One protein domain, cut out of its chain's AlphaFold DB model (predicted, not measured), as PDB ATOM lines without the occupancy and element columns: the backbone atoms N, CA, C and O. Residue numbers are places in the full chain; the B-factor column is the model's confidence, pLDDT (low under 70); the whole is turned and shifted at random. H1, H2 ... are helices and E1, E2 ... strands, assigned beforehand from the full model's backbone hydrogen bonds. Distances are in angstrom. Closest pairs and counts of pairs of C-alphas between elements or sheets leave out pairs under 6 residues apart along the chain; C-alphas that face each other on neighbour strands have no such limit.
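This is residues 215 to 365 of the 679 residues of an uncharacterized protein of Staphylococcus haemolyticus (UniProt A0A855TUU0). Two antiparallel sheets lie face to face as a sandwich, their strands crossed at 39 degrees: E1 E2 E3 E7 E6 makes one layer, and the strongly twisted sheet E5 E4 E8 E9 the other. The single helix H1 packs on E9 at one end of the sandwich, and the long loop of residues 287 to 304 reaches out as far as 28 A from the mean of the C-alphas. The printed part has 151 residues with one named helix and nine named strands, in the order H1 E1 E2 E3 E4 E5 E6 E7 E8 E9. The class is mixed, helices and strands, with under half of the residues in named elements. The whole is compact, with a radius of gyration of the C-alphas of 16.3 A and spans of 48 by 34 by 27 A.

H1, residues 215 to 228, begins at C-alpha 215 at (-10.589, -6.825, -25.763) and is 19.4 A long. E1 is residues 235 to 237 and E2 residues 250 to 253. E3, residues 263 to 270, is 22.4 A long, and E4, residues 279 to 286, is 23.4 A. E5, residues 305 to 310, is 16.9 A long and runs on into E6, residues 313 to 315, at 52 degrees. E7, residues 321 to 328, is 23.5 A long. E8, residues 337 to 345, is the longest strand, 26.8 A from C-alpha 337 at (-0.902, -19.029, -25.891). E9, residues 361 to 364, ends with C-alpha 364 at (3.785, -19.487, -21.887).

E1 E2 E3 form a meander, each strand the antiparallel neighbour of the one before; N 236 and O 251 are 2.9 A apart, and N 252 and O 267 2.9 A. E3 and E7 are antiparallel at 161 degrees, with N 264 and O 327 at 2.8 A. E6 is an edge strand beside E7, with N 322 and O 314 at 2.9 A. In the other sheet, E4 has E5 and E8 as neighbours, with N 306 and O 284 at 2.8 A and N 281 and O 343 at 2.9 A. E8 and E9 form a hairpin at 129 degrees, with N 338 and O 362 at 3.1 A. Between the sheets, the closest C-alphas of E5 and E7 are those of Gly 308 and Ile 327, 4.7 A apart. H1 is on the sheet E5 E4 E8 E9; the closest C-alphas of H1 and E9 are those of Met 227 and Val 361, 7.2 A apart. Every O i to N i+4 pair of H1 is within hydrogen-bond range.

The two C-alphas farthest apart, those of Ser 295 and Pro 317, are 50.5 A apart. The printed part has no cut. The links E1 to E2, E4 to E5 and E8 to E9 are long. The mean pLDDT of the printed part is 74.0; 57 residues are under 70, among them residues 287 to 303 and 349 to 359.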
ATOM      1  N   GLU A 215     -11.015  -5.846 -24.754       59.75
ATOM      2  CA  GLU A 215     -10.589  -6.825 -25.763       59.75
ATOM      3  C   GLU A 215      -9.307  -7.564 -25.326       59.75
ATOM      4  O   GLU A 215      -9.207  -8.774 -25.517       59.75
ATOM      5  N   ILE A 216      -8.389  -6.901 -24.603       58.25
ATOM      6  CA  ILE A 216      -7.261  -7.576 -23.928       58.25
ATOM      7  C   ILE A 216      -7.771  -8.615 -22.913       58.25
ATOM      8  O   ILE A 216      -7.303  -9.756 -22.916       58.25
ATOM      9  N   ARG A 217      -8.745  -8.249 -22.064       63.09
ATOM     10  CA  ARG A 217      -9.390  -9.180 -21.122       63.09
ATOM     11  C   ARG A 217     -10.051 -10.345 -21.857       63.09
ATOM     12  O   ARG A 217      -9.797 -11.483 -21.492       63.09
ATOM     13  N   ARG A 218     -10.792 -10.087 -22.935       68.44
ATOM     14  CA  ARG A 218     -11.494 -11.099 -23.735       68.44
ATOM     15  C   ARG A 218     -10.553 -12.099 -24.412       68.44
ATOM     16  O   ARG A 218     -10.803 -13.298 -24.343       68.44
ATOM     17  N   ILE A 219      -9.468 -11.636 -25.040       62.41
ATOM     18  CA  ILE A 219      -8.460 -12.522 -25.653       62.41
ATOM     19  C   ILE A 219      -7.804 -13.392 -24.573       62.41
ATOM     20  O   ILE A 219      -7.598 -14.589 -24.778       62.41
ATOM     21  N   LYS A 220      -7.524 -12.817 -23.398       65.56
ATOM     22  CA  LYS A 220      -6.994 -13.559 -22.252       65.56
ATOM     23  C   LYS A 220      -7.996 -14.572 -21.687       65.56
ATOM     24  O   LYS A 220      -7.609 -15.705 -21.433       65.56
ATOM     25  N   GLU A 221      -9.260 -14.193 -21.524       67.75
ATOM     26  CA  GLU A 221     -10.349 -15.060 -21.054       67.75
ATOM     27  C   GLU A 221     -10.554 -16.248 -22.002       67.75
ATOM     28  O   GLU A 221     -10.570 -17.385 -21.543       67.75
ATOM     29  N   TYR A 222     -10.582 -16.014 -23.318       69.25
ATOM     30  CA  TYR A 222     -10.643 -17.066 -24.340       69.25
ATOM     31  C   TYR A 222      -9.431 -18.016 -24.290       69.25
ATOM     32  O   TYR A 222      -9.572 -19.236 -24.401       69.25
ATOM     33  N   ASN A 223      -8.224 -17.478 -24.089       66.31
ATOM     34  CA  ASN A 223      -7.011 -18.288 -23.971       66.31
ATOM     35  C   ASN A 223      -6.959 -19.081 -22.651       66.31
ATOM     36  O   ASN A 223      -6.528 -20.232 -22.654       66.31
ATOM     37  N   ASP A 224      -7.411 -18.509 -21.533       69.69
ATOM     38  CA  ASP A 224      -7.538 -19.224 -20.258       69.69
ATOM     39  C   ASP A 224      -8.655 -20.284 -20.306       69.69
ATOM     40  O   ASP A 224      -8.466 -21.369 -19.758       69.69
ATOM     41  N   GLU A 225      -9.761 -20.036 -21.017       72.69
ATOM     42  CA  GLU A 225     -10.818 -21.022 -21.285       72.69
ATOM     43  C   GLU A 225     -10.265 -22.211 -22.084       72.69
ATOM     44  O   GLU A 225     -10.335 -23.345 -21.601       72.69
ATOM     45  N   ARG A 226      -9.609 -21.970 -23.235       69.19
ATOM     46  CA  ARG A 226      -8.952 -23.024 -24.040       69.19
ATOM     47  C   ARG A 226      -7.932 -23.841 -23.243       69.19
ATOM     48  O   ARG A 226      -7.773 -25.030 -23.506       69.19
ATOM     49  N   MET A 227      -7.236 -23.225 -22.288       67.25
ATOM     50  CA  MET A 227      -6.253 -23.901 -21.434       67.25
ATOM     51  C   MET A 227      -6.867 -24.609 -20.213       67.25
ATOM     52  O   MET A 227      -6.189 -25.439 -19.610       67.25
ATOM     53  N   SER A 228      -8.115 -24.315 -19.831       69.38
ATOM     54  CA  SER A 228      -8.703 -24.756 -18.551       69.38
ATOM     55  C   SER A 228      -8.898 -26.278 -18.430       69.38
ATOM     56  O   SER A 228      -8.691 -26.848 -17.352       69.38
ATOM     57  N   ASP A 229      -9.211 -26.950 -19.540       64.00
ATOM     58  CA  ASP A 229      -9.341 -28.412 -19.618       64.00
ATOM     59  C   ASP A 229      -7.997 -29.134 -19.840       64.00
ATOM     60  O   ASP A 229      -7.893 -30.347 -19.629       64.00
ATOM     61  N   ILE A 230      -6.937 -28.415 -20.227       65.31
ATOM     62  CA  ILE A 230      -5.651 -29.007 -20.615       65.31
ATOM     63  C   ILE A 230      -4.794 -29.292 -19.369       65.31
ATOM     64  O   ILE A 230      -4.158 -28.407 -18.794       65.31
ATOM     65  N   ARG A 231      -4.739 -30.564 -18.950       56.16
ATOM     66  CA  ARG A 231      -4.045 -31.001 -17.723       56.16
ATOM     67  C   ARG A 231      -2.828 -31.887 -18.004       56.16
ATOM     68  O   ARG A 231      -2.978 -33.048 -18.367       56.16
ATOM     69  N   GLY A 232      -1.630 -31.378 -17.698       65.44
ATOM     70  CA  GLY A 232      -0.381 -32.153 -17.672       65.44
ATOM     71  C   GLY A 232       0.483 -31.964 -18.919       65.44
ATOM     72  O   GLY A 232       1.232 -30.989 -19.008       65.44
ATOM     73  N   ASN A 233       0.396 -32.911 -19.850       68.62
ATOM     74  CA  ASN A 233       0.954 -32.861 -21.201       68.62
ATOM     75  C   ASN A 233      -0.167 -32.552 -22.210       68.62
ATOM     76  O   ASN A 233      -1.326 -32.899 -21.989       68.62
ATOM     77  N   SER A 234       0.154 -31.871 -23.314       67.19
ATOM     78  CA  SER A 234      -0.828 -31.592 -24.367       67.19
ATOM     79  C   SER A 234      -0.777 -32.750 -25.359       67.19
ATOM     80  O   SER A 234       0.256 -32.953 -26.002       67.19
ATOM     81  N   THR A 235      -1.840 -33.562 -25.427       70.62
ATOM     82  CA  THR A 235      -1.846 -34.799 -26.227       70.62
ATOM     83  C   THR A 235      -2.882 -34.782 -27.341       70.62
ATOM     84  O   THR A 235      -4.083 -34.757 -27.070       70.62
ATOM     85  N   TYR A 236      -2.429 -34.937 -28.583       74.38
ATOM     86  CA  TYR A 236      -3.274 -35.315 -29.714       74.38
ATOM     87  C   TYR A 236      -3.186 -36.824 -29.934       74.38
ATOM     88  O   TYR A 236      -2.105 -37.412 -29.850       74.38
ATOM     89  N   LYS A 237      -4.317 -37.454 -30.251       69.44
ATOM     90  CA  LYS A 237      -4.396 -38.853 -30.685       69.44
ATOM     91  C   LYS A 237      -5.344 -38.935 -31.870       69.44
ATOM     92  O   LYS A 237      -6.448 -38.396 -31.805       69.44
ATOM     93  N   TYR A 238      -4.921 -39.603 -32.938       68.12
ATOM     94  CA  TYR A 238      -5.742 -39.730 -34.135       68.12
ATOM     95  C   TYR A 238      -6.952 -40.634 -33.858       68.12
ATOM     96  O   TYR A 238      -6.799 -41.809 -33.535       68.12
ATOM     97  N   GLY A 239      -8.158 -40.064 -33.940       52.91
ATOM     98  CA  GLY A 239      -9.386 -40.669 -33.410       52.91
ATOM     99  C   GLY A 239     -10.296 -41.386 -34.414       52.91
ATOM    100  O   GLY A 239     -11.445 -41.640 -34.066       52.91
ATOM    101  N   ARG A 240      -9.849 -41.669 -35.647       57.38
ATOM    102  CA  ARG A 240     -10.622 -42.483 -36.613       57.38
ATOM    103  C   ARG A 240     -10.062 -43.902 -36.701       57.38
ATOM    104  O   ARG A 240      -8.860 -44.096 -36.543       57.38
ATOM    105  N   ASP A 241     -10.926 -44.862 -37.020       52.31
ATOM    106  CA  ASP A 241     -10.624 -46.300 -36.958       52.31
ATOM    107  C   ASP A 241      -9.511 -46.766 -37.915       52.31
ATOM    108  O   ASP A 241      -8.796 -47.727 -37.620       52.31
ATOM    109  N   ASP A 242      -9.325 -46.084 -39.050       52.50
ATOM    110  CA  ASP A 242      -8.264 -46.414 -40.003       52.50
ATOM    111  C   ASP A 242      -6.920 -45.793 -39.598       52.50
ATOM    112  O   ASP A 242      -6.541 -44.695 -40.013       52.50
ATOM    113  N   THR A 243      -6.185 -46.544 -38.781       57.16
ATOM    114  CA  THR A 243      -4.790 -46.257 -38.415       57.16
ATOM    115  C   THR A 243      -3.783 -46.722 -39.475       57.16
ATOM    116  O   THR A 243      -2.613 -46.345 -39.410       57.16
ATOM    117  N   THR A 244      -4.208 -47.524 -40.459       54.34
ATOM    118  CA  THR A 244      -3.339 -48.273 -41.387       54.34
ATOM    119  C   THR A 244      -2.514 -47.363 -42.290       54.34
ATOM    120  O   THR A 244      -1.336 -47.625 -42.525       54.34
ATOM    121  N   TYR A 245      -3.121 -46.271 -42.763       54.00
ATOM    122  CA  TYR A 245      -2.511 -45.320 -43.699       54.00
ATOM    123  C   TYR A 245      -2.049 -44.010 -43.033       54.00
ATOM    124  O   TYR A 245      -1.620 -43.089 -43.726       54.00
ATOM    125  N   GLN A 246      -2.132 -43.903 -41.700       62.78
ATOM    126  CA  GLN A 246      -1.835 -42.662 -40.977       62.78
ATOM    127  C   GLN A 246      -0.348 -42.508 -40.651       62.78
ATOM    128  O   GLN A 246       0.261 -43.356 -39.994       62.78
ATOM    129  N   GLY A 247       0.217 -41.370 -41.063       70.62
ATOM    130  CA  GLY A 247       1.611 -41.023 -40.791       70.62
ATOM    131  C   GLY A 247       1.887 -40.722 -39.316       70.62
ATOM    132  O   GLY A 247       2.952 -41.081 -38.821       70.62
ATOM    133  N   ILE A 248       0.944 -40.102 -38.599       79.62
ATOM    134  CA  ILE A 248       1.044 -39.748 -37.170       79.62
ATOM    135  C   ILE A 248      -0.147 -40.371 -36.429       79.62
ATOM    136  O   ILE A 248      -1.295 -40.193 -36.823       79.62
ATOM    137  N   LEU A 249       0.132 -41.108 -35.353       80.94
ATOM    138  CA  LEU A 249      -0.870 -41.707 -34.461       80.94
ATOM    139  C   LEU A 249      -1.128 -40.839 -33.225       80.94
ATOM    140  O   LEU A 249      -2.244 -40.818 -32.703       80.94
ATOM    141  N   GLY A 250      -0.106 -40.124 -32.751       83.62
ATOM    142  CA  GLY A 250      -0.230 -39.224 -31.614       83.62
ATOM    143  C   GLY A 250       0.938 -38.256 -31.474       83.62
ATOM    144  O   GLY A 250       2.024 -38.477 -32.012       83.62
ATOM    145  N   ILE A 251       0.682 -37.172 -30.749       86.56
ATOM    146  CA  ILE A 251       1.621 -36.087 -30.453       86.56
ATOM    147  C   ILE A 251       1.492 -35.776 -28.963       86.56
ATOM    148  O   ILE A 251       0.374 -35.733 -28.451       86.56
ATOM    149  N   GLU A 252       2.608 -35.548 -28.279       89.44
ATOM    150  CA  GLU A 252       2.661 -35.266 -26.843       89.44
ATOM    151  C   GLU A 252       3.736 -34.213 -26.537       89.44
ATOM    152  O   GLU A 252       4.863 -34.324 -27.018       89.44
ATOM    153  N   THR A 253       3.417 -33.193 -25.734       90.94
ATOM    154  CA  THR A 253       4.409 -32.218 -25.238       90.94
ATOM    155  C   THR A 253       4.992 -32.627 -23.880       90.94
ATOM    156  O   THR A 253       4.299 -33.263 -23.088       90.94
ATOM    157  N   ASP A 254       6.235 -32.241 -23.543       91.88
ATOM    158  CA  ASP A 254       6.805 -32.560 -22.211       91.88
ATOM    159  C   ASP A 254       6.083 -31.871 -21.037       91.88
ATOM    160  O   ASP A 254       6.197 -32.318 -19.896       91.88
ATOM    161  N   LYS A 255       5.314 -30.812 -21.317       88.69
ATOM    162  CA  LYS A 255       4.367 -30.152 -20.404       88.69
ATOM    163  C   LYS A 255       3.422 -29.229 -21.183       88.69
ATOM    164  O   LYS A 255       3.602 -29.011 -22.377       88.69
ATOM    165  N   VAL A 256       2.413 -28.669 -20.520       82.25
ATOM    166  CA  VAL A 256       1.484 -27.684 -21.127       82.25
ATOM    167  C   VAL A 256       1.860 -26.229 -20.843       82.25
ATOM    168  O   VAL A 256       1.322 -25.331 -21.484       82.25
ATOM    169  N   THR A 257       2.791 -25.990 -19.912       87.19
ATOM    170  CA  THR A 257       3.129 -24.647 -19.417       87.19
ATOM    171  C   THR A 257       4.635 -24.407 -19.416       87.19
ATOM    172  O   THR A 257       5.390 -25.100 -18.729       87.19
ATOM    173  N   TYR A 258       5.062 -23.381 -20.146       89.31
ATOM    174  CA  TYR A 258       6.458 -22.991 -20.339       89.31
ATOM    175  C   TYR A 258       6.727 -21.561 -19.848       89.31
ATOM    176  O   TYR A 258       5.804 -20.824 -19.504       89.31
ATOM    177  N   LYS A 259       7.997 -21.160 -19.835       88.94
ATOM    178  CA  LYS A 259       8.467 -19.777 -19.688       88.94
ATOM    179  C   LYS A 259       9.266 -19.330 -20.922       88.94
ATOM    180  O   LYS A 259       9.814 -20.187 -21.623       88.94
ATOM    181  N   PRO A 260       9.405 -18.012 -21.165       87.81
ATOM    182  CA  PRO A 260      10.402 -17.489 -22.096       87.81
ATOM    183  C   PRO A 260      11.783 -18.102 -21.820       87.81
ATOM    184  O   PRO A 260      12.171 -18.309 -20.669       87.81
ATOM    185  N   GLY A 261      12.515 -18.438 -22.878       87.88
ATOM    186  CA  GLY A 261      13.814 -19.097 -22.777       87.88
ATOM    187  C   GLY A 261      13.780 -20.594 -22.427       87.88
ATOM    188  O   GLY A 261      14.848 -21.199 -22.320       87.88
ATOM    189  N   GLU A 262      12.629 -21.253 -22.273       93.62
ATOM    190  CA  GLU A 262      12.584 -22.722 -22.158       93.62
ATOM    191  C   GLU A 262      12.627 -23.439 -23.520       93.62
ATOM    192  O   GLU A 262      12.544 -22.824 -24.584       93.62
ATOM    193  N   THR A 263      12.785 -24.764 -23.494       95.25
ATOM    194  CA  THR A 263      12.649 -25.625 -24.676       95.25
ATOM    195  C   THR A 263      11.346 -26.407 -24.574       95.25
ATOM    196  O   THR A 263      11.180 -27.181 -23.634       95.25
ATOM    197  N   VAL A 264      10.459 -26.241 -25.553       94.00
ATOM    198  CA  VAL A 264       9.293 -27.103 -25.771       94.00
ATOM    199  C   VAL A 264       9.783 -28.404 -26.391       94.00
ATOM    200  O   VAL A 264      10.439 -28.371 -27.438       94.00
ATOM    201  N   ARG A 265       9.479 -29.545 -25.768       95.12
ATOM    202  CA  ARG A 265       9.724 -30.865 -26.363       95.12
ATOM    203  C   ARG A 265       8.430 -31.468 -26.837       95.12
ATOM    204  O   ARG A 265       7.426 -31.421 -26.136       95.12
ATOM    205  N   ILE A 266       8.490 -32.029 -28.032       93.12
ATOM    206  CA  ILE A 266       7.348 -32.550 -28.763       93.12
ATOM    207  C   ILE A 266       7.721 -33.957 -29.211       93.12
ATOM    208  O   ILE A 266       8.617 -34.146 -30.041       93.12
ATOM    209  N   TYR A 267       7.046 -34.940 -28.635       92.12
ATOM    210  CA  TYR A 267       7.145 -36.344 -28.995       92.12
ATOM    211  C   TYR A 267       6.070 -36.666 -30.027       92.12
ATOM    212  O   TYR A 267       4.926 -36.231 -29.899       92.12
ATOM    213  N   THR A 268       6.422 -37.437 -31.053       89.75
ATOM    214  CA  THR A 268       5.474 -37.873 -32.086       89.75
ATOM    215  C   THR A 268       5.548 -39.383 -32.252       89.75
ATOM    216  O   THR A 268       6.627 -39.922 -32.502       89.75
ATOM    217  N   GLU A 269       4.415 -40.074 -32.143       88.44
ATOM    218  CA  GLU A 269       4.305 -41.508 -32.415       88.44
ATOM    219  C   GLU A 269       3.683 -41.733 -33.799       88.44
ATOM    220  O   GLU A 269       2.636 -41.179 -34.126       88.44
ATOM    221  N   HIS A 270       4.334 -42.561 -34.610       84.25
ATOM    222  CA  HIS A 270       3.977 -42.874 -35.993       84.25
ATOM    223  C   HIS A 270       3.754 -44.379 -36.145       84.25
ATOM    224  O   HIS A 270       4.462 -45.177 -35.515       84.25
ATOM    225  N   ASN A 271       2.824 -44.785 -37.012       81.56
ATOM    226  CA  ASN A 271       2.511 -46.199 -37.203       81.56
ATOM    227  C   ASN A 271       3.765 -46.998 -37.623       81.56
ATOM    228  O   ASN A 271       4.545 -46.583 -38.482       81.56
ATOM    229  N   LYS A 272       3.974 -48.157 -36.989       82.19
ATOM    230  CA  LYS A 272       5.038 -49.119 -37.304       82.19
ATOM    231  C   LYS A 272       5.036 -49.585 -38.760       82.19
ATOM    232  O   LYS A 272       6.125 -49.853 -39.274       82.19
ATOM    233  N   ASP A 273       3.838 -49.690 -39.338       77.81
ATOM    234  CA  ASP A 273       3.544 -50.221 -40.671       77.81
ATOM    235  C   ASP A 273       3.561 -49.109 -41.739       77.81
ATOM    236  O   ASP A 273       3.745 -49.388 -42.924       77.81
ATOM    237  N   PHE A 274       3.476 -47.838 -41.320       74.00
ATOM    238  CA  PHE A 274       3.785 -46.698 -42.180       74.00
ATOM    239  C   PHE A 274       5.290 -46.675 -42.488       74.00
ATOM    240  O   PHE A 274       6.140 -46.967 -41.634       74.00
ATOM    241  N   VAL A 275       5.644 -46.319 -43.726       75.38
ATOM    242  CA  VAL A 275       7.048 -46.239 -44.143       75.38
ATOM    243  C   VAL A 275       7.760 -45.213 -43.255       75.38
ATOM    244  O   VAL A 275       7.271 -44.100 -43.074       75.38
ATOM    245  N   LYS A 276       8.920 -45.582 -42.694       78.50
ATOM    246  CA  LYS A 276       9.670 -44.751 -41.735       78.50
ATOM    247  C   LYS A 276       9.807 -43.299 -42.235       78.50
ATOM    248  O   LYS A 276      10.464 -43.120 -43.264       78.50
ATOM    249  N   PRO A 277       9.284 -42.286 -41.516       78.56
ATOM    250  CA  PRO A 277       9.479 -40.892 -41.892       78.56
ATOM    251  C   PRO A 277      10.965 -40.526 -41.967       78.56
ATOM    252  O   PRO A 277      11.800 -41.034 -41.212       78.56
ATOM    253  N   ILE A 278      11.296 -39.639 -42.902       80.44
ATOM    254  CA  ILE A 278      12.654 -39.106 -43.076       80.44
ATOM    255  C   ILE A 278      12.836 -37.859 -42.207       80.44
ATOM    256  O   ILE A 278      13.946 -37.561 -41.757       80.44
ATOM    257  N   TYR A 279      11.741 -37.138 -41.973       85.88
ATOM    258  CA  TYR A 279      11.734 -35.777 -41.471       85.88
ATOM    259  C   TYR A 279      10.414 -35.457 -40.766       85.88
ATOM    260  O   TYR A 279       9.356 -35.785 -41.301       85.88
ATOM    261  N   ASN A 280      10.485 -34.773 -39.622       86.56
ATOM    262  CA  ASN A 280       9.353 -34.059 -39.036       86.56
ATOM    263  C   ASN A 280       9.702 -32.581 -38.834       86.56
ATOM    264  O   ASN A 280      10.824 -32.244 -38.440       86.56
ATOM    265  N   GLU A 281       8.696 -31.734 -39.011       87.19
ATOM    266  CA  GLU A 281       8.684 -30.305 -38.723       87.19
ATOM    267  C   GLU A 281       7.494 -30.009 -37.802       87.19
ATOM    268  O   GLU A 281       6.400 -30.535 -38.003       87.19
ATOM    269  N   ALA A 282       7.706 -29.186 -36.779       87.25
ATOM    270  CA  ALA A 282       6.650 -28.667 -35.921       87.25
ATOM    271  C   ALA A 282       6.697 -27.139 -35.953       87.25
ATOM    272  O   ALA A 282       7.756 -26.559 -35.692       87.25
ATOM    273  N   LYS A 283       5.568 -26.499 -36.271       84.62
ATOM    274  CA  LYS A 283       5.408 -25.040 -36.290       84.62
ATOM    275  C   LYS A 283       4.531 -24.651 -35.104       84.62
ATOM    276  O   LYS A 283       3.335 -24.922 -35.083       84.62
ATOM    277  N   LEU A 284       5.161 -24.041 -34.106       84.12
ATOM    278  CA  LEU A 284       4.511 -23.467 -32.933       84.12
ATOM    279  C   LEU A 284       4.209 -22.000 -33.238       84.12
ATOM    280  O   LEU A 284       5.155 -21.235 -33.421       84.12
ATOM    281  N   PHE A 285       2.941 -21.606 -33.316       79.56
ATOM    282  CA  PHE A 285       2.541 -20.262 -33.744       79.56
ATOM    283  C   PHE A 285       1.625 -19.570 -32.732       79.56
ATOM    284  O   PHE A 285       0.839 -20.216 -32.042       79.56
ATOM    285  N   SER A 286       1.768 -18.246 -32.622       75.12
ATOM    286  CA  SER A 286       0.945 -17.419 -31.734       75.12
ATOM    287  C   SER A 286      -0.526 -17.457 -32.146       75.12
ATOM    288  O   SER A 286      -0.839 -17.350 -33.335       75.12
ATOM    289  N   HIS A 287      -1.422 -17.585 -31.164       62.34
ATOM    290  CA  HIS A 287      -2.868 -17.549 -31.378       62.34
ATOM    291  C   HIS A 287      -3.498 -16.297 -30.742       62.34
ATOM    292  O   HIS A 287      -4.239 -16.366 -29.754       62.34
ATOM    293  N   ARG A 288      -3.247 -15.126 -31.342       59.88
ATOM    294  CA  ARG A 288      -4.144 -13.969 -31.173       59.88
ATOM    295  C   ARG A 288      -5.439 -14.237 -31.949       59.88
ATOM    296  O   ARG A 288      -5.391 -14.741 -33.069       59.88
ATOM    297  N   TYR A 289      -6.590 -13.962 -31.332       43.94
ATOM    298  CA  TYR A 289      -7.901 -14.359 -31.854       43.94
ATOM    299  C   TYR A 289      -8.198 -13.710 -33.217       43.94
ATOM    300  O   TYR A 289      -8.394 -12.502 -33.311       43.94
ATOM    301  N   GLY A 290      -8.279 -14.537 -34.258       45.00
ATOM    302  CA  GLY A 290      -8.772 -14.188 -35.586       45.00
ATOM    303  C   GLY A 290      -9.380 -15.434 -36.229       45.00
ATOM    304  O   GLY A 290      -8.858 -16.533 -36.053       45.00
ATOM    305  N   GLY A 291     -10.510 -15.281 -36.919       38.38
ATOM    306  CA  GLY A 291     -11.240 -16.390 -37.542       38.38
ATOM    307  C   GLY A 291     -10.681 -16.807 -38.910       38.38
ATOM    308  O   GLY A 291      -9.476 -16.958 -39.098       38.38
ATOM    309  N   TRP A 292     -11.574 -16.985 -39.887       36.88
ATOM    310  CA  TRP A 292     -11.235 -17.396 -41.260       36.88
ATOM    311  C   TRP A 292     -11.701 -16.406 -42.347       36.88
ATOM    312  O   TRP A 292     -11.495 -16.655 -43.535       36.88
ATOM    313  N   TYR A 293     -12.325 -15.284 -41.969       38.47
ATOM    314  CA  TYR A 293     -13.009 -14.354 -42.877       38.47
ATOM    315  C   TYR A 293     -12.561 -12.911 -42.653       38.47
ATOM    316  O   TYR A 293     -12.720 -12.384 -41.561       38.47
ATOM    317  N   ILE A 294     -12.076 -12.251 -43.708       37.59
ATOM    318  CA  ILE A 294     -11.393 -10.938 -43.699       37.59
ATOM    319  C   ILE A 294     -12.200  -9.736 -43.132       37.59
ATOM    320  O   ILE A 294     -11.715  -8.610 -43.163       37.59
ATOM    321  N   SER A 295     -13.423  -9.951 -42.638       39.66
ATOM    322  CA  SER A 295     -14.358  -8.941 -42.122       39.66
ATOM    323  C   SER A 295     -14.343  -8.729 -40.603       39.66
ATOM    324  O   SER A 295     -14.828  -7.696 -40.152       39.66
ATOM    325  N   ASP A 296     -13.816  -9.681 -39.826       38.66
ATOM    326  CA  ASP A 296     -14.030  -9.769 -38.366       38.66
ATOM    327  C   ASP A 296     -12.736  -9.477 -37.557       38.66
ATOM    328  O   ASP A 296     -12.045 -10.418 -37.159       38.66
ATOM    329  N   PRO A 297     -12.340  -8.206 -37.329       39.66
ATOM    330  CA  PRO A 297     -11.117  -7.867 -36.584       39.66
ATOM    331  C   PRO A 297     -11.104  -8.440 -35.146       39.66
ATOM    332  O   PRO A 297     -12.180  -8.646 -34.578       39.66
ATOM    333  N   PRO A 298      -9.919  -8.654 -34.522       46.16
ATOM    334  CA  PRO A 298      -8.586  -8.178 -34.925       46.16
ATOM    335  C   PRO A 298      -7.710  -9.245 -35.619       46.16
ATOM    336  O   PRO A 298      -7.058 -10.070 -34.980       46.16
ATOM    337  N   TYR A 299      -7.620  -9.205 -36.950       47.88
ATOM    338  CA  TYR A 299      -6.850 -10.202 -37.701       47.88
ATOM    339  C   TYR A 299      -5.322 -10.031 -37.628       47.88
ATOM    340  O   TYR A 299      -4.777  -9.008 -38.029       47.88
ATOM    341  N   TYR A 300      -4.657 -11.139 -37.273       52.00
ATOM    342  CA  TYR A 300      -3.271 -11.527 -37.602       52.00
ATOM    343  C   TYR A 300      -2.080 -10.929 -36.837       52.00
ATOM    344  O   TYR A 300      -0.966 -11.404 -37.071       52.00
ATOM    345  N   PHE A 301      -2.274 -10.007 -35.893       53.84
ATOM    346  CA  PHE A 301      -1.149  -9.369 -35.192       53.84
ATOM    347  C   PHE A 301      -0.175 -10.350 -34.543       53.84
ATOM    348  O   PHE A 301      -0.574 -11.272 -33.839       53.84
ATOM    349  N   ASP A 302       1.115 -10.101 -34.784       60.91
ATOM    350  CA  ASP A 302       2.235 -10.955 -34.392       60.91
ATOM    351  C   ASP A 302       2.037 -12.442 -34.755       60.91
ATOM    352  O   ASP A 302       1.966 -13.319 -33.893       60.91
ATOM    353  N   ARG A 303       2.039 -12.765 -36.060       64.94
ATOM    354  CA  ARG A 303       2.230 -14.153 -36.538       64.94
ATOM    355  C   ARG A 303       3.655 -14.676 -36.275       64.94
ATOM    356  O   ARG A 303       4.301 -15.232 -37.169       64.94
ATOM    357  N   THR A 304       4.176 -14.497 -35.066       72.44
ATOM    358  CA  THR A 304       5.359 -15.205 -34.589       72.44
ATOM    359  C   THR A 304       5.109 -16.701 -34.662       72.44
ATOM    360  O   THR A 304       4.142 -17.222 -34.101       72.44
ATOM    361  N   ALA A 305       6.017 -17.394 -35.343       79.94
ATOM    362  CA  ALA A 305       6.053 -18.839 -35.353       79.94
ATOM    363  C   ALA A 305       7.490 -19.344 -35.223       79.94
ATOM    364  O   ALA A 305       8.412 -18.849 -35.875       79.94
ATOM    365  N   TYR A 306       7.662 -20.355 -34.382       85.88
ATOM    366  CA  TYR A 306       8.928 -21.017 -34.108       85.88
ATOM    367  C   TYR A 306       8.890 -22.423 -34.700       85.88
ATOM    368  O   TYR A 306       7.892 -23.131 -34.558       85.88
ATOM    369  N   ILE A 307       9.971 -22.831 -35.367       87.38
ATOM    370  CA  ILE A 307      10.011 -24.100 -36.102       87.38
ATOM    371  C   ILE A 307      11.065 -25.037 -35.518       87.38
ATOM    372  O   ILE A 307      12.265 -24.754 -35.546       87.38
ATOM    373  N   GLY A 308      10.593 -26.172 -35.004       89.44
ATOM    374  CA  GLY A 308      11.401 -27.288 -34.518       89.44
ATOM    375  C   GLY A 308      11.417 -28.413 -35.539       89.44
ATOM    376  O   GLY A 308      10.451 -28.609 -36.273       89.44
ATOM    377  N   ARG A 309      12.522 -29.159 -35.616       89.06
ATOM    378  CA  ARG A 309      12.714 -30.193 -36.643       89.06
ATOM    379  C   ARG A 309      13.466 -31.400 -36.121       89.06
ATOM    380  O   ARG A 309      14.371 -31.251 -35.302       89.06
ATOM    381  N   THR A 310      13.188 -32.574 -36.680       88.94
ATOM    382  CA  THR A 310      14.006 -33.766 -36.439       88.94
ATOM    383  C   THR A 310      14.072 -34.701 -37.642       88.94
ATOM    384  O   THR A 310      13.153 -34.796 -38.451       88.94
ATOM    385  N   THR A 311      15.187 -35.419 -37.736       87.56
ATOM    386  CA  THR A 311      15.401 -36.573 -38.629       87.56
ATOM    387  C   THR A 311      15.706 -37.843 -37.818       87.56
ATOM    388  O   THR A 311      16.125 -38.872 -38.355       87.56
ATOM    389  N   ARG A 312      15.538 -37.775 -36.487       89.69
ATOM    390  CA  ARG A 312      15.887 -38.834 -35.535       89.69
ATOM    391  C   ARG A 312      14.632 -39.584 -35.104       89.69
ATOM    392  O   ARG A 312      13.845 -39.077 -34.313       89.69
ATOM    393  N   PHE A 313      14.513 -40.814 -35.592       90.00
ATOM    394  CA  PHE A 313      13.410 -41.721 -35.282       90.00
ATOM    395  C   PHE A 313      13.938 -43.036 -34.719       90.00
ATOM    396  O   PHE A 313      14.827 -43.652 -35.322       90.00
ATOM    397  N   TYR A 314      13.355 -43.480 -33.611       91.38
ATOM    398  CA  TYR A 314      13.642 -44.749 -32.943       91.38
ATOM    399  C   TYR A 314      12.390 -45.637 -32.905       91.38
ATOM    400  O   TYR A 314      11.285 -45.172 -33.171       91.38
ATOM    401  N   LYS A 315      12.559 -46.940 -32.651       91.62
ATOM    402  CA  LYS A 315      11.439 -47.886 -32.514       91.62
ATOM    403  C   LYS A 315      11.028 -48.009 -31.046       91.62
ATOM    404  O   LYS A 315      11.869 -48.317 -30.205       91.62
ATOM    405  N   LYS A 316       9.739 -47.818 -30.759       90.31
ATOM    406  CA  LYS A 316       9.106 -48.151 -29.473       90.31
ATOM    407  C   LYS A 316       8.928 -49.678 -29.343       90.31
ATOM    408  O   LYS A 316       8.890 -50.369 -30.364       90.31
ATOM    409  N   PRO A 317       8.746 -50.233 -28.126       92.94
ATOM    410  CA  PRO A 317       8.529 -51.675 -27.925       92.94
ATOM    411  C   PRO A 317       7.275 -52.251 -28.607       92.94
ATOM    412  O   PRO A 317       7.261 -53.427 -28.955       92.94
ATOM    413  N   ASN A 318       6.240 -51.436 -28.849       88.12
ATOM    414  CA  ASN A 318       5.050 -51.812 -29.634       88.12
ATOM    415  C   ASN A 318       5.319 -51.882 -31.159       88.12
ATOM    416  O   ASN A 318       4.427 -52.219 -31.938       88.12
ATOM    417  N   GLY A 319       6.541 -51.553 -31.586       87.81
ATOM    418  CA  GLY A 319       6.970 -51.492 -32.975       87.81
ATOM    419  C   GLY A 319       6.766 -50.136 -33.645       87.81
ATOM    420  O   GLY A 319       7.285 -49.961 -34.744       87.81
ATOM    421  N   ASN A 320       6.060 -49.169 -33.050       89.00
ATOM    422  CA  ASN A 320       5.839 -47.852 -33.662       89.00
ATOM    423  C   ASN A 320       7.142 -47.042 -33.751       89.00
ATOM    424  O   ASN A 320       8.116 -47.331 -33.050       89.00
ATOM    425  N   TRP A 321       7.193 -46.058 -34.650       88.56
ATOM    426  CA  TRP A 321       8.305 -45.103 -34.673       88.56
ATOM    427  C   TRP A 321       7.994 -43.936 -33.741       88.56
ATOM    428  O   TRP A 321       6.871 -43.445 -33.729       88.56
ATOM    429  N   GLU A 322       8.992 -43.461 -33.007       92.31
ATOM    430  CA  GLU A 322       8.898 -42.246 -32.200       92.31
ATOM    431  C   GLU A 322       9.989 -41.255 -32.598       92.31
ATOM    432  O   GLU A 322      11.101 -41.658 -32.959       92.31
ATOM    433  N   SER A 323       9.658 -39.966 -32.556       92.44
ATOM    434  CA  SER A 323      10.590 -38.861 -32.770       92.44
ATOM    435  C   SER A 323      10.509 -37.861 -31.618       92.44
ATOM    436  O   SER A 323       9.466 -37.736 -30.977       92.44
ATOM    437  N   LEU A 324      11.605 -37.134 -31.393       94.69
ATOM    438  CA  LEU A 324      11.649 -35.952 -30.533       94.69
ATOM    439  C   LEU A 324      12.009 -34.734 -31.387       94.69
ATOM    440  O   LEU A 324      13.050 -34.721 -32.054       94.69
ATOM    441  N   ILE A 325      11.156 -33.717 -31.317       93.12
ATOM    442  CA  ILE A 325      11.350 -32.375 -31.858       93.12
ATOM    443  C   ILE A 325      11.540 -31.412 -30.676       93.12
ATOM    444  O   ILE A 325      10.804 -31.480 -29.693       93.12
ATOM    445  N   GLU A 326      12.513 -30.504 -30.767       94.31
ATOM    446  CA  GLU A 326      12.755 -29.467 -29.755       94.31
ATOM    447  C   GLU A 326      12.593 -28.066 -30.369       94.31
ATOM    448  O   GLU A 326      13.170 -27.774 -31.421       94.31
ATOM    449  N   ILE A 327      11.829 -27.194 -29.704       92.19
ATOM    450  CA  ILE A 327      11.671 -25.769 -30.039       92.19
ATOM    451  C   ILE A 327      12.188 -24.942 -28.864       92.19
ATOM    452  O   ILE A 327      11.621 -24.975 -27.776       92.19
ATOM    453  N   LYS A 328      13.259 -24.176 -29.078       91.56
ATOM    454  CA  LYS A 328      13.767 -23.211 -28.094       91.56
ATOM    455  C   LYS A 328      12.947 -21.922 -28.188       91.56
ATOM    456  O   LYS A 328      13.002 -21.239 -29.209       91.56
ATOM    457  N   LEU A 329      12.226 -21.588 -27.121       88.25
ATOM    458  CA  LEU A 329      11.526 -20.313 -26.986       88.25
ATOM    459  C   LEU A 329      12.542 -19.170 -26.787       88.25
ATOM    460  O   LEU A 329      13.564 -19.384 -26.122       88.25
ATOM    461  N   PRO A 330      12.298 -17.958 -27.321       83.62
ATOM    462  CA  PRO A 330      13.136 -16.796 -27.036       83.62
ATOM    463  C   PRO A 330      13.020 -16.341 -25.579       83.62
ATOM    464  O   PRO A 330      11.990 -16.529 -24.937       83.62
ATOM    465  N   ASP A 331      14.050 -15.658 -25.076       82.94
ATOM    466  CA  ASP A 331      14.101 -15.144 -23.695       82.94
ATOM    467  C   ASP A 331      13.135 -13.962 -23.436       82.94
ATOM    468  O   ASP A 331      13.019 -13.474 -22.314       82.94
ATOM    469  N   LYS A 332      12.444 -13.483 -24.480       76.62
ATOM    470  CA  LYS A 332      11.351 -12.505 -24.419       76.62
ATOM    471  C   LYS A 332      10.250 -12.919 -25.386       76.62
ATOM    472  O   LYS A 332      10.531 -13.187 -26.552       76.62
ATOM    473  N   MET A 333       9.014 -12.920 -24.909       76.12
ATOM    474  CA  MET A 333       7.819 -13.238 -25.692       76.12
ATOM    475  C   MET A 333       6.746 -12.180 -25.398       76.12
ATOM    476  O   MET A 333       6.861 -11.458 -24.406       76.12
ATOM    477  N   VAL A 334       5.744 -12.047 -26.270       72.06
ATOM    478  CA  VAL A 334       4.618 -11.102 -26.090       72.06
ATOM    479  C   VAL A 334       3.267 -11.801 -25.937       72.06
ATOM    480  O   VAL A 334       2.308 -11.175 -25.506       72.06
ATOM    481  N   ASP A 335       3.206 -13.100 -26.234       74.75
ATOM    482  CA  ASP A 335       1.989 -13.908 -26.182       74.75
ATOM    483  C   ASP A 335       2.101 -15.003 -25.126       74.75
ATOM    484  O   ASP A 335       3.196 -15.494 -24.833       74.75
ATOM    485  N   GLU A 336       0.953 -15.400 -24.579       76.19
ATOM    486  CA  GLU A 336       0.856 -16.459 -23.573       76.19
ATOM    487  C   GLU A 336       0.252 -17.768 -24.098       76.19
ATOM    488  O   GLU A 336       0.287 -18.752 -23.369       76.19
ATOM    489  N   ALA A 337      -0.272 -17.830 -25.327       77.44
ATOM    490  CA  ALA A 337      -0.902 -19.029 -25.891       77.44
ATOM    491  C   ALA A 337      -0.444 -19.290 -27.334       77.44
ATOM    492  O   ALA A 337      -0.455 -18.388 -28.174       77.44
ATOM    493  N   PHE A 338      -0.044 -20.533 -27.605       80.44
ATOM    494  CA  PHE A 338       0.488 -20.963 -28.898       80.44
ATOM    495  C   PHE A 338      -0.131 -22.292 -29.330       80.44
ATOM    496  O   PHE A 338      -0.147 -23.245 -28.548       80.44
ATOM    497  N   ASP A 339      -0.577 -22.362 -30.582       79.44
ATOM    498  CA  ASP A 339      -1.050 -23.587 -31.230       79.44
ATOM    499  C   ASP A 339       0.105 -24.323 -31.934       79.44
ATOM    500  O   ASP A 339       1.091 -23.714 -32.367       79.44
ATOM    501  N   LEU A 340      -0.014 -25.652 -32.042       80.62
ATOM    502  CA  LEU A 340       1.021 -26.530 -32.594       80.62
ATOM    503  C   LEU A 340       0.554 -27.307 -33.838       80.62
ATOM    504  O   LEU A 340      -0.211 -28.277 -33.753       80.62
ATOM    505  N   ASP A 341       1.105 -26.932 -34.991       80.25
ATOM    506  CA  ASP A 341       1.033 -27.712 -36.230       80.25
ATOM    507  C   ASP A 341       2.227 -28.677 -36.341       80.25
ATOM    508  O   ASP A 341       3.346 -28.333 -35.945       80.25
ATOM    509  N   ILE A 342       2.002 -29.881 -36.883       80.81
ATOM    510  CA  ILE A 342       3.050 -30.891 -37.103       80.81
ATOM    511  C   ILE A 342       2.885 -31.569 -38.455       80.81
ATOM    512  O   ILE A 342       1.859 -32.179 -38.765       80.81
ATOM    513  N   LYS A 343       3.986 -31.583 -39.201       79.44
ATOM    514  CA  LYS A 343       4.120 -32.240 -40.494       79.44
ATOM    515  C   LYS A 343       5.212 -33.292 -40.403       79.44
ATOM    516  O   LYS A 343       6.319 -32.999 -39.948       79.44
ATOM    517  N   CYS A 344       4.935 -34.512 -40.849       79.44
ATOM    518  CA  CYS A 344       5.990 -35.469 -41.167       79.44
ATOM    519  C   CYS A 344       6.060 -35.700 -42.673       79.44
ATOM    520  O   CYS A 344       5.086 -35.493 -43.391       79.44
ATOM    521  N   TRP A 345       7.235 -36.090 -43.158       79.12
ATOM    522  CA  TRP A 345       7.470 -36.306 -44.577       79.12
ATOM    523  C   TRP A 345       8.216 -37.609 -44.841       79.12
ATOM    524  O   TRP A 345       9.146 -38.006 -44.122       79.12
ATOM    525  N   ASN A 346       7.810 -38.257 -45.929       77.62
ATOM    526  CA  ASN A 346       8.449 -39.430 -46.485       77.62
ATOM    527  C   ASN A 346       8.517 -39.309 -48.008       77.62
ATOM    528  O   ASN A 346       7.549 -38.939 -48.659       77.62
ATOM    529  N   ASP A 347       9.659 -39.692 -48.560       74.38
ATOM    530  CA  ASP A 347       9.937 -39.711 -49.990       74.38
ATOM    531  C   ASP A 347       9.139 -40.791 -50.750       74.38
ATOM    532  O   ASP A 347       8.897 -40.674 -51.944       74.38
ATOM    533  N   ASN A 348       8.706 -41.853 -50.063       70.06
ATOM    534  CA  ASN A 348       8.114 -43.041 -50.694       70.06
ATOM    535  C   ASN A 348       6.573 -43.059 -50.755       70.06
ATOM    536  O   ASN A 348       6.016 -44.081 -51.155       70.06
ATOM    537  N   TYR A 349       5.865 -42.015 -50.305       63.28
ATOM    538  CA  TYR A 349       4.402 -42.065 -50.133       63.28
ATOM    539  C   TYR A 349       3.700 -40.750 -50.499       63.28
ATOM    540  O   TYR A 349       4.355 -39.717 -50.627       63.28
ATOM    541  N   ASP A 350       2.376 -40.803 -50.690       52.62
ATOM    542  CA  ASP A 350       1.564 -39.671 -51.187       52.62
ATOM    543  C   ASP A 350       0.304 -39.368 -50.348       52.62
ATOM    544  O   ASP A 350      -0.393 -38.392 -50.599       52.62
ATOM    545  N   SER A 351      -0.006 -40.178 -49.327       52.44
ATOM    546  CA  SER A 351      -1.153 -39.937 -48.442       52.44
ATOM    547  C   SER A 351      -0.749 -39.181 -47.174       52.44
ATOM    548  O   SER A 351       0.003 -39.709 -46.354       52.44
ATOM    549  N   ASN A 352      -1.295 -37.972 -47.018       53.06
ATOM    550  CA  ASN A 352      -1.484 -37.192 -45.787       53.06
ATOM    551  C   ASN A 352      -0.660 -37.644 -44.564       53.06
ATOM    552  O   ASN A 352      -1.172 -38.259 -43.630       53.06
ATOM    553  N   CYS A 353       0.620 -37.277 -44.557       56.03
ATOM    554  CA  CYS A 353       1.501 -37.358 -43.389       56.03
ATOM    555  C   CYS A 353       1.572 -36.023 -42.606       56.03
ATOM    556  O   CYS A 353       2.400 -35.854 -41.710       56.03
ATOM    557  N   GLU A 354       0.667 -35.089 -42.904       59.25
ATOM    558  CA  GLU A 354       0.446 -33.860 -42.141       59.25
ATOM    559  C   GLU A 354      -0.644 -34.064 -41.083       59.25
ATOM    560  O   GLU A 354      -1.734 -34.552 -41.385       59.25
ATOM    561  N   SER A 355      -0.369 -33.637 -39.851       56.41
ATOM    562  CA  SER A 355      -1.329 -33.615 -38.749       56.41
ATOM    563  C   SER A 355      -1.885 -32.193 -38.626       56.41
ATOM    564  O   SER A 355      -1.615 -31.474 -37.667       56.41
ATOM    565  N   ASN A 356      -2.595 -31.756 -39.671       50.91
ATOM    566  CA  ASN A 356      -3.091 -30.385 -39.794       50.91
ATOM    567  C   ASN A 356      -4.156 -30.094 -38.715       50.91
ATOM    568  O   ASN A 356      -5.197 -30.750 -38.681       50.91
ATOM    569  N   PHE A 357      -3.901 -29.080 -37.880       56.56
ATOM    570  CA  PHE A 357      -4.751 -28.622 -36.765       56.56
ATOM    571  C   PHE A 357      -5.025 -29.684 -35.683       56.56
ATOM    572  O   PHE A 357      -6.125 -30.210 -35.526       56.56
ATOM    573  N   ASN A 358      -4.002 -29.951 -34.867       63.62
ATOM    574  CA  ASN A 358      -4.056 -30.904 -33.749       63.62
ATOM    575  C   ASN A 358      -4.830 -30.408 -32.518       63.62
ATOM    576  O   ASN A 358      -5.000 -31.167 -31.565       63.62
ATOM    577  N   ASN A 359      -5.221 -29.130 -32.492       67.31
ATOM    578  CA  ASN A 359      -5.756 -28.418 -31.322       67.31
ATOM    579  C   ASN A 359      -4.865 -28.516 -30.061       67.31
ATOM    580  O   ASN A 359      -5.335 -28.291 -28.946       67.31
ATOM    581  N   ILE A 360      -3.575 -28.836 -30.233       75.75
ATOM    582  CA  ILE A 360      -2.572 -28.767 -29.170       75.75
ATOM    583  C   ILE A 360      -2.245 -27.299 -28.932       75.75
ATOM    584  O   ILE A 360      -1.636 -26.649 -29.782       75.75
ATOM    585  N   VAL A 361      -2.606 -26.828 -27.742       78.44
ATOM    586  CA  VAL A 361      -2.188 -25.533 -27.204       78.44
ATOM    587  C   VAL A 361      -1.121 -25.763 -26.138       78.44
ATOM    588  O   VAL A 361      -1.186 -26.743 -25.383       78.44
ATOM    589  N   ILE A 362      -0.159 -24.846 -26.057       83.12
ATOM    590  CA  ILE A 362       0.702 -24.668 -24.885       83.12
ATOM    591  C   ILE A 362       0.592 -23.230 -24.370       83.12
ATOM    592  O   ILE A 362       0.474 -22.282 -25.153       83.12
ATOM    593  N   LYS A 363       0.680 -23.067 -23.048       83.31
ATOM    594  CA  LYS A 363       0.742 -21.764 -22.384       83.31
ATOM    595  C   LYS A 363       2.192 -21.367 -22.115       83.31
ATOM    596  O   LYS A 363       3.000 -22.187 -21.680       83.31
ATOM    597  N   VAL A 364       2.518 -20.095 -22.310       81.81
ATOM    598  CA  VAL A 364       3.785 -19.487 -21.887       81.81
ATOM    599  C   VAL A 364       3.487 -18.469 -20.793       81.81
ATOM    600  O   VAL A 364       2.852 -17.448 -21.040       81.81
ATOM    601  N   ILE A 365       3.952 -18.726 -19.569       80.62
ATOM    602  CA  ILE A 365       3.887 -17.752 -18.476       80.62
ATOM    603  C   ILE A 365       4.962 -16.698 -18.731       80.62
ATOM    604  O   ILE A 365       6.136 -16.887 -18.406       80.62
TER     605      ILE A 365